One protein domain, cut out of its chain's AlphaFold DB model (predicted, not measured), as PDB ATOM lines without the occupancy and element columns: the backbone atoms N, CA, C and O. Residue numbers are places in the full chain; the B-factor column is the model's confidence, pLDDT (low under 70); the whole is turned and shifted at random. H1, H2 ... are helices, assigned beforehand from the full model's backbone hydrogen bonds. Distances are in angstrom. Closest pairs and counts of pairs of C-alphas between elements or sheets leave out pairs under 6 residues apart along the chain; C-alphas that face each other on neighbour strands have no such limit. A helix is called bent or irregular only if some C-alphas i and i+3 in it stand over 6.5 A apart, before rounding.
ATOM      1  N   SER A 298     146.065 171.670 134.854       85.06
ATOM      2  CA  SER A 298     146.377 172.966 134.224       85.06
ATOM      3  C   SER A 298     147.729 173.539 134.667       85.06
ATOM      4  O   SER A 298     148.493 174.055 133.853       85.06
ATOM      5  N   ASN A 299     148.060 173.383 135.950       91.06
ATOM      6  CA  ASN A 299     149.307 173.864 136.538       91.06
ATOM      7  C   ASN A 299     150.549 173.033 136.157       91.06
ATOM      8  O   ASN A 299     151.660 173.483 136.428       91.06
ATOM      9  N   LEU A 300     150.416 171.875 135.492       90.31
ATOM     10  CA  LEU A 300     151.569 171.048 135.105       90.31
ATOM     11  C   LEU A 300     152.428 171.733 134.032       90.31
ATOM     12  O   LEU A 300     153.653 171.743 134.137       90.31
ATOM     13  N   ALA A 301     151.799 172.381 133.048       89.56
ATOM     14  CA  ALA A 301     152.511 173.169 132.039       89.56
ATOM     15  C   ALA A 301     153.251 174.373 132.657       89.56
ATOM     16  O   ALA A 301     154.342 174.735 132.216       89.56
ATOM     17  N   TYR A 302     152.697 174.966 133.719       92.56
ATOM     18  CA  TYR A 302     153.344 176.066 134.434       92.56
ATOM     19  C   TYR A 302     154.497 175.576 135.329       92.56
ATOM     20  O   TYR A 302     155.562 176.191 135.324       92.56
ATOM     21  N   LEU A 303     154.347 174.421 135.993       94.31
ATOM     22  CA  LEU A 303     155.431 173.722 136.699       94.31
ATOM     23  C   LEU A 303     156.604 173.428 135.749       94.31
ATOM     24  O   LEU A 303     157.741 173.761 136.079       94.31
ATOM     25  N   ARG A 304     156.338 172.916 134.536       93.00
ATOM     26  CA  ARG A 304     157.356 172.743 133.479       93.00
ATOM     27  C   ARG A 304     158.074 174.049 133.142       93.00
ATOM     28  O   ARG A 304     159.301 174.072 133.094       93.00
ATOM     29  N   GLY A 305     157.319 175.128 132.925       93.12
ATOM     30  CA  GLY A 305     157.870 176.445 132.595       93.12
ATOM     31  C   GLY A 305     158.790 176.999 133.686       93.12
ATOM     32  O   GLY A 305     159.908 177.419 133.387       93.12
ATOM     33  N   VAL A 306     158.362 176.938 134.953       95.62
ATOM     34  CA  VAL A 306     159.186 177.360 136.098       95.62
ATOM     35  C   VAL A 306     160.432 176.482 136.226       95.62
ATOM     36  O   VAL A 306     161.537 177.015 136.310       95.62
ATOM     37  N   LEU A 307     160.288 175.154 136.163       95.25
ATOM     38  CA  LEU A 307     161.410 174.223 136.305       95.25
ATOM     39  C   LEU A 307     162.466 174.422 135.207       95.25
ATOM     40  O   LEU A 307     163.656 174.322 135.489       95.25
ATOM     41  N   LYS A 308     162.066 174.777 133.978       93.44
ATOM     42  CA  LYS A 308     163.003 175.140 132.897       93.44
ATOM     43  C   LYS A 308     163.720 176.465 133.144       93.44
ATOM     44  O   LYS A 308     164.927 176.542 132.903       93.44
ATOM     45  N   ALA A 309     163.006 177.483 133.625       94.25
ATOM     46  CA  ALA A 309     163.554 178.815 133.894       94.25
ATOM     47  C   ALA A 309     164.452 178.879 135.148       94.25
ATOM     48  O   ALA A 309     165.268 179.789 135.267       94.25
ATOM     49  N   CYS A 310     164.314 177.918 136.062       95.44
ATOM     50  CA  CYS A 310     165.047 177.859 137.325       95.44
ATOM     51  C   CYS A 310     166.576 177.713 137.154       95.44
ATOM     52  O   CYS A 310     167.067 177.218 136.129       95.44
ATOM     53  N   SER A 311     167.341 178.117 138.175       94.50
ATOM     54  CA  SER A 311     168.799 177.942 138.227       94.50
ATOM     55  C   SER A 311     169.193 176.459 138.253       94.50
ATOM     56  O   SER A 311     168.384 175.599 138.591       94.50
ATOM     57  N   THR A 312     170.440 176.130 137.902       92.06
ATOM     58  CA  THR A 312     170.940 174.740 137.954       92.06
ATOM     59  C   THR A 312     170.888 174.161 139.371       92.06
ATOM     60  O   THR A 312     170.562 172.992 139.542       92.06
ATOM     61  N   GLU A 313     171.146 174.993 140.380       92.06
ATOM     62  CA  GLU A 313     171.040 174.643 141.799       92.06
ATOM     63  C   GLU A 313     169.583 174.367 142.197       92.06
ATOM     64  O   GLU A 313     169.273 173.268 142.644       92.06
ATOM     65  N   GLY A 314     168.654 175.288 141.910       94.25
ATOM     66  CA  GLY A 314     167.232 175.095 142.214       94.25
ATOM     67  C   GLY A 314     166.597 173.925 141.449       94.25
ATOM     68  O   GLY A 314     165.741 173.224 141.984       94.25
ATOM     69  N   LYS A 315     167.070 173.639 140.228       94.44
ATOM     70  CA  LYS A 315     166.735 172.413 139.481       94.44
ATOM     71  C   LYS A 315     167.168 171.152 140.227       94.44
ATOM     72  O   LYS A 315     166.391 170.205 140.285       94.44
ATOM     73  N   GLN A 316     168.374 171.131 140.794       93.25
ATOM     74  CA  GLN A 316     168.879 169.990 141.563       93.25
ATOM     75  C   GLN A 316     168.101 169.822 142.873       93.25
ATOM     76  O   GLN A 316     167.530 168.755 143.092       93.25
ATOM     77  N   SER A 317     167.956 170.888 143.670       93.75
ATOM     78  CA  SER A 317     167.163 170.878 144.908       93.75
ATOM     79  C   SER A 317     165.719 170.423 144.679       93.75
ATOM     80  O   SER A 317     165.206 169.607 145.443       93.75
ATOM     81  N   PHE A 318     165.065 170.890 143.608       95.25
ATOM     82  CA  PHE A 318     163.703 170.464 143.295       95.25
ATOM     83  C   PHE A 318     163.612 168.995 142.863       95.25
ATOM     84  O   PHE A 318     162.639 168.339 143.220       95.25
ATOM     85  N   ILE A 319     164.582 168.456 142.113       94.12
ATOM     86  CA  ILE A 319     164.540 167.040 141.713       94.12
ATOM     87  C   ILE A 319     164.725 166.117 142.925       94.12
ATOM     88  O   ILE A 319     163.990 165.135 143.020       94.12
ATOM     89  N   SER A 320     165.593 166.460 143.882       92.25
ATOM     90  CA  SER A 320     165.710 165.718 145.149       92.25
ATOM     91  C   SER A 320     164.421 165.780 145.975       92.25
ATOM     92  O   SER A 320     163.868 164.742 146.328       92.25
ATOM     93  N   PHE A 321     163.848 166.974 146.163       93.75
ATOM     94  CA  PHE A 321     162.540 167.136 146.810       93.75
ATOM     95  C   PHE A 321     161.430 166.324 146.119       93.75
ATOM     96  O   PHE A 321     160.593 165.693 146.765       93.75
ATOM     97  N   PHE A 322     161.420 166.314 144.787       93.38
ATOM     98  CA  PHE A 322     160.455 165.577 143.978       93.38
ATOM     99  C   PHE A 322     160.646 164.051 144.060       93.38
ATOM    100  O   PHE A 322     159.657 163.320 143.977       93.38
ATOM    101  N   GLN A 323     161.878 163.562 144.248       90.25
ATOM    102  CA  GLN A 323     162.154 162.161 144.579       90.25
ATOM    103  C   GLN A 323     161.559 161.827 145.956       90.25
ATOM    104  O   GLN A 323     160.649 160.999 146.016       90.25
ATOM    105  N   ASP A 324     161.964 162.547 147.010       89.94
ATOM    106  CA  ASP A 324     161.519 162.332 148.400       89.94
ATOM    107  C   ASP A 324     159.984 162.298 148.524       89.94
ATOM    108  O   ASP A 324     159.398 161.348 149.046       89.94
ATOM    109  N   VAL A 325     159.305 163.301 147.954       89.81
ATOM    110  CA  VAL A 325     157.834 163.406 147.947       89.81
ATOM    111  C   VAL A 325     157.162 162.205 147.280       89.81
ATOM    112  O   VAL A 325     156.055 161.834 147.665       89.81
ATOM    113  N   LEU A 326     157.792 161.594 146.272       88.00
ATOM    114  CA  LEU A 326     157.229 160.483 145.500       88.00
ATOM    115  C   LEU A 326     157.747 159.100 145.932       88.00
ATOM    116  O   LEU A 326     157.289 158.087 145.382       88.00
ATOM    117  N   ASP A 327     158.646 159.045 146.915       85.94
ATOM    118  CA  ASP A 327     158.985 157.860 147.711       85.94
ATOM    119  C   ASP A 327     158.076 157.665 148.937       85.94
ATOM    120  O   ASP A 327     158.055 156.571 149.498       85.94
ATOM    121  N   GLU A 328     157.195 158.628 149.238       86.56
ATOM    122  CA  GLU A 328     156.154 158.517 150.273       86.56
ATOM    123  C   GLU A 328     154.715 158.357 149.713       86.56
ATOM    124  O   GLU A 328     153.899 159.286 149.768       86.56
ATOM    125  N   PRO A 329     154.310 157.169 149.204       84.56
ATOM    126  CA  PRO A 329     152.932 156.897 148.786       84.56
ATOM    127  C   PRO A 329     151.819 157.302 149.777       84.56
ATOM    128  O   PRO A 329     150.777 157.757 149.291       84.56
ATOM    129  N   PRO A 330     151.974 157.182 151.118       84.50
ATOM    130  CA  PRO A 330     150.965 157.656 152.069       84.50
ATOM    131  C   PRO A 330     150.783 159.179 152.028       84.50
ATOM    132  O   PRO A 330     149.646 159.663 152.035       84.50
ATOM    133  N   PHE A 331     151.882 159.934 151.920       87.12
ATOM    134  CA  PHE A 331     151.859 161.388 151.763       87.12
ATOM    135  C   PHE A 331     151.190 161.783 150.442       87.12
ATOM    136  O   PHE A 331     150.217 162.537 150.444       87.12
ATOM    137  N   VAL A 332     151.624 161.189 149.323       86.94
ATOM    138  CA  VAL A 332     151.062 161.455 147.986       86.94
ATOM    139  C   VAL A 332     149.557 161.173 147.929       86.94
ATOM    140  O   VAL A 332     148.797 161.961 147.371       86.94
ATOM    141  N   TYR A 333     149.105 160.066 148.522       84.25
ATOM    142  CA  TYR A 333     147.682 159.720 148.591       84.25
ATOM    143  C   TYR A 333     146.862 160.743 149.394       84.25
ATOM    144  O   TYR A 333     145.747 161.094 148.992       84.25
ATOM    145  N   SER A 334     147.433 161.243 150.492       85.44
ATOM    146  CA  SER A 334     146.799 162.223 151.376       85.44
ATOM    147  C   SER A 334     146.720 163.609 150.722       85.44
ATOM    148  O   SER A 334     145.650 164.215 150.700       85.44
ATOM    149  N   ILE A 335     147.807 164.074 150.089       87.75
ATOM    150  CA  ILE A 335     147.848 165.335 149.325       87.75
ATOM    151  C   ILE A 335     146.869 165.317 148.144       87.75
ATOM    152  O   ILE A 335     146.140 166.290 147.956       87.75
ATOM    153  N   SER A 336     146.739 164.198 147.421       82.12
ATOM    154  CA  SER A 336     145.683 164.006 146.407       82.12
ATOM    155  C   SER A 336     144.258 163.887 146.994       82.12
ATOM    156  O   SER A 336     143.322 163.525 146.281       82.12
ATOM    157  N   ASN A 337     144.052 164.195 148.281       73.06
ATOM    158  CA  ASN A 337     142.756 164.211 148.969       73.06
ATOM    159  C   ASN A 337     141.996 162.870 148.871       73.06
ATOM    160  O   ASN A 337     140.767 162.841 148.834       73.06
ATOM    161  N   ASN A 338     142.723 161.748 148.807       64.25
ATOM    162  CA  ASN A 338     142.206 160.398 148.540       64.25
ATOM    163  C   ASN A 338     141.531 160.192 147.160       64.25
ATOM    164  O   ASN A 338     141.021 159.103 146.889       64.25
ATOM    165  N   VAL A 339     141.536 161.190 146.269       64.38
ATOM    166  CA  VAL A 339     140.925 161.122 144.929       64.38
ATOM    167  C   VAL A 339     141.978 160.686 143.893       64.38
ATOM    168  O   VAL A 339     143.109 161.171 143.945       64.38
ATOM    169  N   PRO A 340     141.655 159.800 142.928       60.47
ATOM    170  CA  PRO A 340     142.547 159.502 141.806       60.47
ATOM    171  C   PRO A 340     142.830 160.760 140.978       60.47
ATOM    172  O   PRO A 340     141.912 161.355 140.416       60.47
ATOM    173  N   GLY A 341     144.094 161.167 140.886       66.31
ATOM    174  CA  GLY A 341     144.464 162.403 140.206       66.31
ATOM    175  C   GLY A 341     145.768 163.016 140.701       66.31
ATOM    176  O   GLY A 341     146.390 162.555 141.661       66.31
ATOM    177  N   LEU A 342     146.163 164.093 140.020       80.88
ATOM    178  CA  LEU A 342     147.444 164.775 140.216       80.88
ATOM    179  C   LEU A 342     147.322 166.270 140.539       80.88
ATOM    180  O   LEU A 342     148.345 166.910 140.743       80.88
ATOM    181  N   TYR A 343     146.115 166.844 140.574       87.56
ATOM    182  CA  TYR A 343     145.929 168.300 140.662       87.56
ATOM    183  C   TYR A 343     146.585 168.913 141.909       87.56
ATOM    184  O   TYR A 343     147.477 169.747 141.781       87.56
ATOM    185  N   GLU A 344     146.222 168.443 143.104       88.62
ATOM    186  CA  GLU A 344     146.767 168.970 144.365       88.62
ATOM    187  C   GLU A 344     148.252 168.637 144.558       88.62
ATOM    188  O   GLU A 344     148.992 169.442 145.114       88.62
ATOM    189  N   LEU A 345     148.715 167.501 144.029       91.25
ATOM    190  CA  LEU A 345     150.132 167.132 144.020       91.25
ATOM    191  C   LEU A 345     150.955 168.071 143.122       91.25
ATOM    192  O   LEU A 345     152.012 168.539 143.527       91.25
ATOM    193  N   VAL A 346     150.460 168.398 141.924       92.94
ATOM    194  CA  VAL A 346     151.095 169.372 141.021       92.94
ATOM    195  C   VAL A 346     151.044 170.785 141.608       92.94
ATOM    196  O   VAL A 346     152.016 171.518 141.468       92.94
ATOM    197  N   ASN A 347     149.969 171.156 142.313       93.50
ATOM    198  CA  ASN A 347     149.893 172.425 143.045       93.50
ATOM    199  C   ASN A 347     150.953 172.491 144.154       93.50
ATOM    200  O   ASN A 347     151.712 173.454 144.211       93.50
ATOM    201  N   PHE A 348     151.039 171.455 144.990       94.12
ATOM    202  CA  PHE A 348     152.029 171.329 146.060       94.12
ATOM    203  C   PHE A 348     153.468 171.428 145.528       94.12
ATOM    204  O   PHE A 348     154.248 172.260 145.993       94.12
ATOM    205  N   LEU A 349     153.793 170.645 144.495       95.44
ATOM    206  CA  LEU A 349     155.105 170.665 143.848       95.44
ATOM    207  C   LEU A 349     155.421 172.033 143.217       95.44
ATOM    208  O   LEU A 349     156.538 172.518 143.358       95.44
ATOM    209  N   LEU A 350     154.449 172.684 142.566       96.38
ATOM    210  CA  LEU A 350     154.612 174.027 141.995       96.38
ATOM    211  C   LEU A 350     154.874 175.094 143.071       96.38
ATOM    212  O   LEU A 350     155.654 176.012 142.826       96.38
ATOM    213  N   LEU A 351     154.229 175.001 144.238       96.19
ATOM    214  CA  LEU A 351     154.426 175.949 145.337       96.19
ATOM    215  C   LEU A 351     155.859 175.892 145.877       96.19
ATOM    216  O   LEU A 351     156.510 176.930 145.960       96.19
ATOM    217  N   VAL A 352     156.376 174.694 146.157       96.19
ATOM    218  CA  VAL A 352     157.761 174.518 146.633       96.19
ATOM    219  C   VAL A 352     158.776 174.844 145.532       96.19
ATOM    220  O   VAL A 352     159.773 175.508 145.795       96.19
ATOM    221  N   LEU A 353     158.495 174.485 144.275       96.88
ATOM    222  CA  LEU A 353     159.326 174.867 143.128       96.88
ATOM    223  C   LEU A 353     159.464 176.393 142.986       96.88
ATOM    224  O   LEU A 353     160.553 176.881 142.700       96.88
ATOM    225  N   LYS A 354     158.386 177.164 143.180       96.31
ATOM    226  CA  LYS A 354     158.465 178.635 143.151       96.31
ATOM    227  C   LYS A 354     159.345 179.198 144.264       96.31
ATOM    228  O   LYS A 354     160.004 180.204 144.022       96.31
ATOM    229  N   ASP A 355     159.327 178.582 145.441       95.19
ATOM    230  CA  ASP A 355     160.130 178.990 146.596       95.19
ATOM    231  C   ASP A 355     161.624 178.746 146.308       95.19
ATOM    232  O   ASP A 355     162.403 179.695 146.216       95.19
ATOM    233  N   ILE A 356     161.973 177.500 145.952       95.44
ATOM    234  CA  ILE A 356     163.319 177.062 145.532       95.44
ATOM    235  C   ILE A 356     163.883 177.922 144.383       95.44
ATOM    236  O   ILE A 356     165.075 178.221 144.346       95.44
ATOM    237  N   CYS A 357     163.039 178.331 143.431       95.81
ATOM    238  CA  CYS A 357     163.445 179.151 142.287       95.81
ATOM    239  C   CYS A 357     163.342 180.674 142.529       95.81
ATOM    240  O   CYS A 357     163.509 181.443 141.581       95.81
ATOM    241  N   GLY A 358     163.058 181.124 143.758       94.00
ATOM    242  CA  GLY A 358     163.026 182.543 144.138       94.00
ATOM    243  C   GLY A 358     161.880 183.364 143.528       94.00
ATOM    244  O   GLY A 358     161.996 184.583 143.411       94.00
ATOM    245  N   LEU A 359     160.789 182.716 143.104       94.31
ATOM    246  CA  LEU A 359     159.643 183.345 142.431       94.31
ATOM    247  C   LEU A 359     158.465 183.669 143.365       94.31
ATOM    248  O   LEU A 359     157.657 184.537 143.037       94.31
ATOM    249  N   ASP A 360     158.337 182.972 144.496       94.00
ATOM    250  CA  ASP A 360     157.365 183.280 145.555       94.00
ATOM    251  C   ASP A 360     157.921 182.823 146.908       94.00
ATOM    252  O   ASP A 360     157.898 181.636 147.212       94.00
ATOM    253  N   ALA A 361     158.384 183.773 147.726       90.75
ATOM    254  CA  ALA A 361     158.925 183.523 149.068       90.75
ATOM    255  C   ALA A 361     157.862 183.113 150.116       90.75
ATOM    256  O   ALA A 361     158.155 183.016 151.304       90.75
ATOM    257  N   ASN A 362     156.608 182.917 149.696       92.94
ATOM    258  CA  ASN A 362     155.554 182.310 150.505       92.94
ATOM    259  C   ASN A 362     155.210 180.896 150.008       92.94
ATOM    260  O   ASN A 362     154.255 180.303 150.517       92.94
ATOM    261  N   GLY A 363     155.908 180.368 148.995       92.31
ATOM    262  CA  GLY A 363     155.597 179.090 148.355       92.31
ATOM    263  C   GLY A 363     155.635 177.932 149.350       92.31
ATOM    264  O   GLY A 363     154.671 177.175 149.458       92.31
ATOM    265  N   CYS A 364     156.677 177.871 150.174       91.88
ATOM    266  CA  CYS A 364     156.822 176.892 151.246       91.88
ATOM    267  C   CYS A 364     155.774 177.051 152.359       91.88
ATOM    268  O   CYS A 364     155.224 176.055 152.828       91.88
ATOM    269  N   SER A 365     155.404 178.281 152.733       91.69
ATOM    270  CA  SER A 365     154.322 178.513 153.708       91.69
ATOM    271  C   SER A 365     152.943 178.102 153.172       91.69
ATOM    272  O   SER A 365     152.137 177.518 153.900       91.69
ATOM    273  N   GLN A 366     152.671 178.339 151.884       94.12
ATOM    274  CA  GLN A 366     151.462 177.862 151.204       94.12
ATOM    275  C   GLN A 366     151.455 176.327 151.083       94.12
ATOM    276  O   GLN A 366     150.423 175.696 151.314       94.12
ATOM    277  N   ALA A 367     152.605 175.716 150.782       92.38
ATOM    278  CA  ALA A 367     152.768 174.266 150.733       92.38
ATOM    279  C   ALA A 367     152.523 173.625 152.111       92.38
ATOM    280  O   ALA A 367     151.750 172.674 152.211       92.38
ATOM    281  N   GLN A 368     153.081 174.193 153.185       90.75
ATOM    282  CA  GLN A 368     152.841 173.747 154.561       90.75
ATOM    283  C   GLN A 368     151.360 173.859 154.955       90.75
ATOM    284  O   GLN A 368     150.810 172.938 155.563       90.75
ATOM    285  N   ALA A 369     150.683 174.949 154.574       90.19
ATOM    286  CA  ALA A 369     149.245 175.105 154.798       90.19
ATOM    287  C   ALA A 369     148.417 174.041 154.049       90.19
ATOM    288  O   ALA A 369     147.454 173.512 154.606       90.19
ATOM    289  N   LEU A 370     148.816 173.678 152.823       89.94
ATOM    290  CA  LEU A 370     148.189 172.603 152.050       89.94
ATOM    291  C   LEU A 370     148.408 171.223 152.695       89.94
ATOM    292  O   LEU A 370     147.450 170.455 152.780       89.94
ATOM    293  N   ILE A 371     149.609 170.923 153.214       89.19
ATOM    294  CA  ILE A 371     149.851 169.689 153.984       89.19
ATOM    295  C   ILE A 371     148.928 169.651 155.210       89.19
ATOM    296  O   ILE A 371     148.184 168.686 155.384       89.19
ATOM    297  N   ASN A 372     148.905 170.721 156.011       86.62
ATOM    298  CA  ASN A 372     148.094 170.808 157.231       86.62
ATOM    299  C   ASN A 372     146.584 170.643 156.959       86.62
ATOM    300  O   ASN A 372     145.854 170.144 157.814       86.62
ATOM    301  N   ALA A 373     146.111 171.040 155.773       87.12
ATOM    302  CA  ALA A 373     144.718 170.904 155.351       87.12
ATOM    303  C   ALA A 373     144.362 169.532 154.735       87.12
ATOM    304  O   ALA A 373     143.176 169.221 154.605       87.12
ATOM    305  N   ARG A 374     145.352 168.724 154.323       84.94
ATOM    306  CA  ARG A 374     145.146 167.470 153.561       84.94
ATOM    307  C   ARG A 374     145.671 166.206 154.245       84.94
ATOM    308  O   ARG A 374     145.177 165.124 153.938       84.94
TER     309      ARG A 374
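Overview. This is residues 298 to 374 of the 391 residues of an uncharacterized protein of Biomphalaria glabrata (UniProt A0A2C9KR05). One helix, H4, makes the core, and three others, H1, H2 and H5, are set round it like three spokes, each running roughly along it. The short helix H3 crosses one end, near the start of H4 and the ends of H2 and H5. The printed part has 77 residues, 61 of them in five named helices, in the order H1 H2 H3 H4 H5; there is no named strand, and the class is all helix. The whole is compact, with a radius of gyration of the C-alphas of 11.9 A and spans of 33 by 22 by 22 A.

Along the chain. H1, residues 298 to 309, begins at C-alpha 298 at (146.377, 172.966, 134.224) and is 18.1 A long. It is irregular, but only just: C-alphas 298 and 301 are 6.51 A apart. H2, residues 312 to 327, is the longest helix by residues, at 22.9 A. H3 is residues 329 to 335. H4, residues 343 to 356, begins at (145.929, 168.300, 140.662) and is 20.1 A long. H5, residues 363 to 374, is 16.5 A long and ends at C-alpha 374 at (145.146, 167.470, 153.561).

Arrangement. H4 is the hub and touches the four other helices. H1 touches it at a shallow tilt of 23 degrees, the same way; the closest C-alphas, of Leu 303 and Leu 350, are 5.4 A apart. H5 forms a helical hairpin with H4, opposite ways at a shallow tilt of 29 degrees; the closest C-alphas, of Leu 351 and Gly 363, are 4.5 A apart. H2 touches H4 opposite ways at a shallow tilt of 34 degrees, only just short of steep, with the C-alphas of Gly 314 and Ile 356 closest at 5.5 A. H3 is about perpendicular to H5, at 83 degrees, and touches residues 370 to 374 of H5 alone; the closest C-alphas, of Ile 335 and Arg 374, are 5.5 A apart. H2 and H3 touch only at the corner, and only just, with 3 pairs of C-alphas within 8 A. H1 is apart from H3 and H5, and H2 is apart from H5. In H2, H3, H4 and H5 every O i to N i+4 pair is within hydrogen-bond range; in H1, 7 of 8 are.

Size, cuts and confidence. The C-alphas of Thr 312 and Asn 338, the two farthest apart, are 33.8 A apart. The printed part has no cut and no long link. The mean pLDDT of the printed part is 89.7, and residues 338 to 341 are under 70.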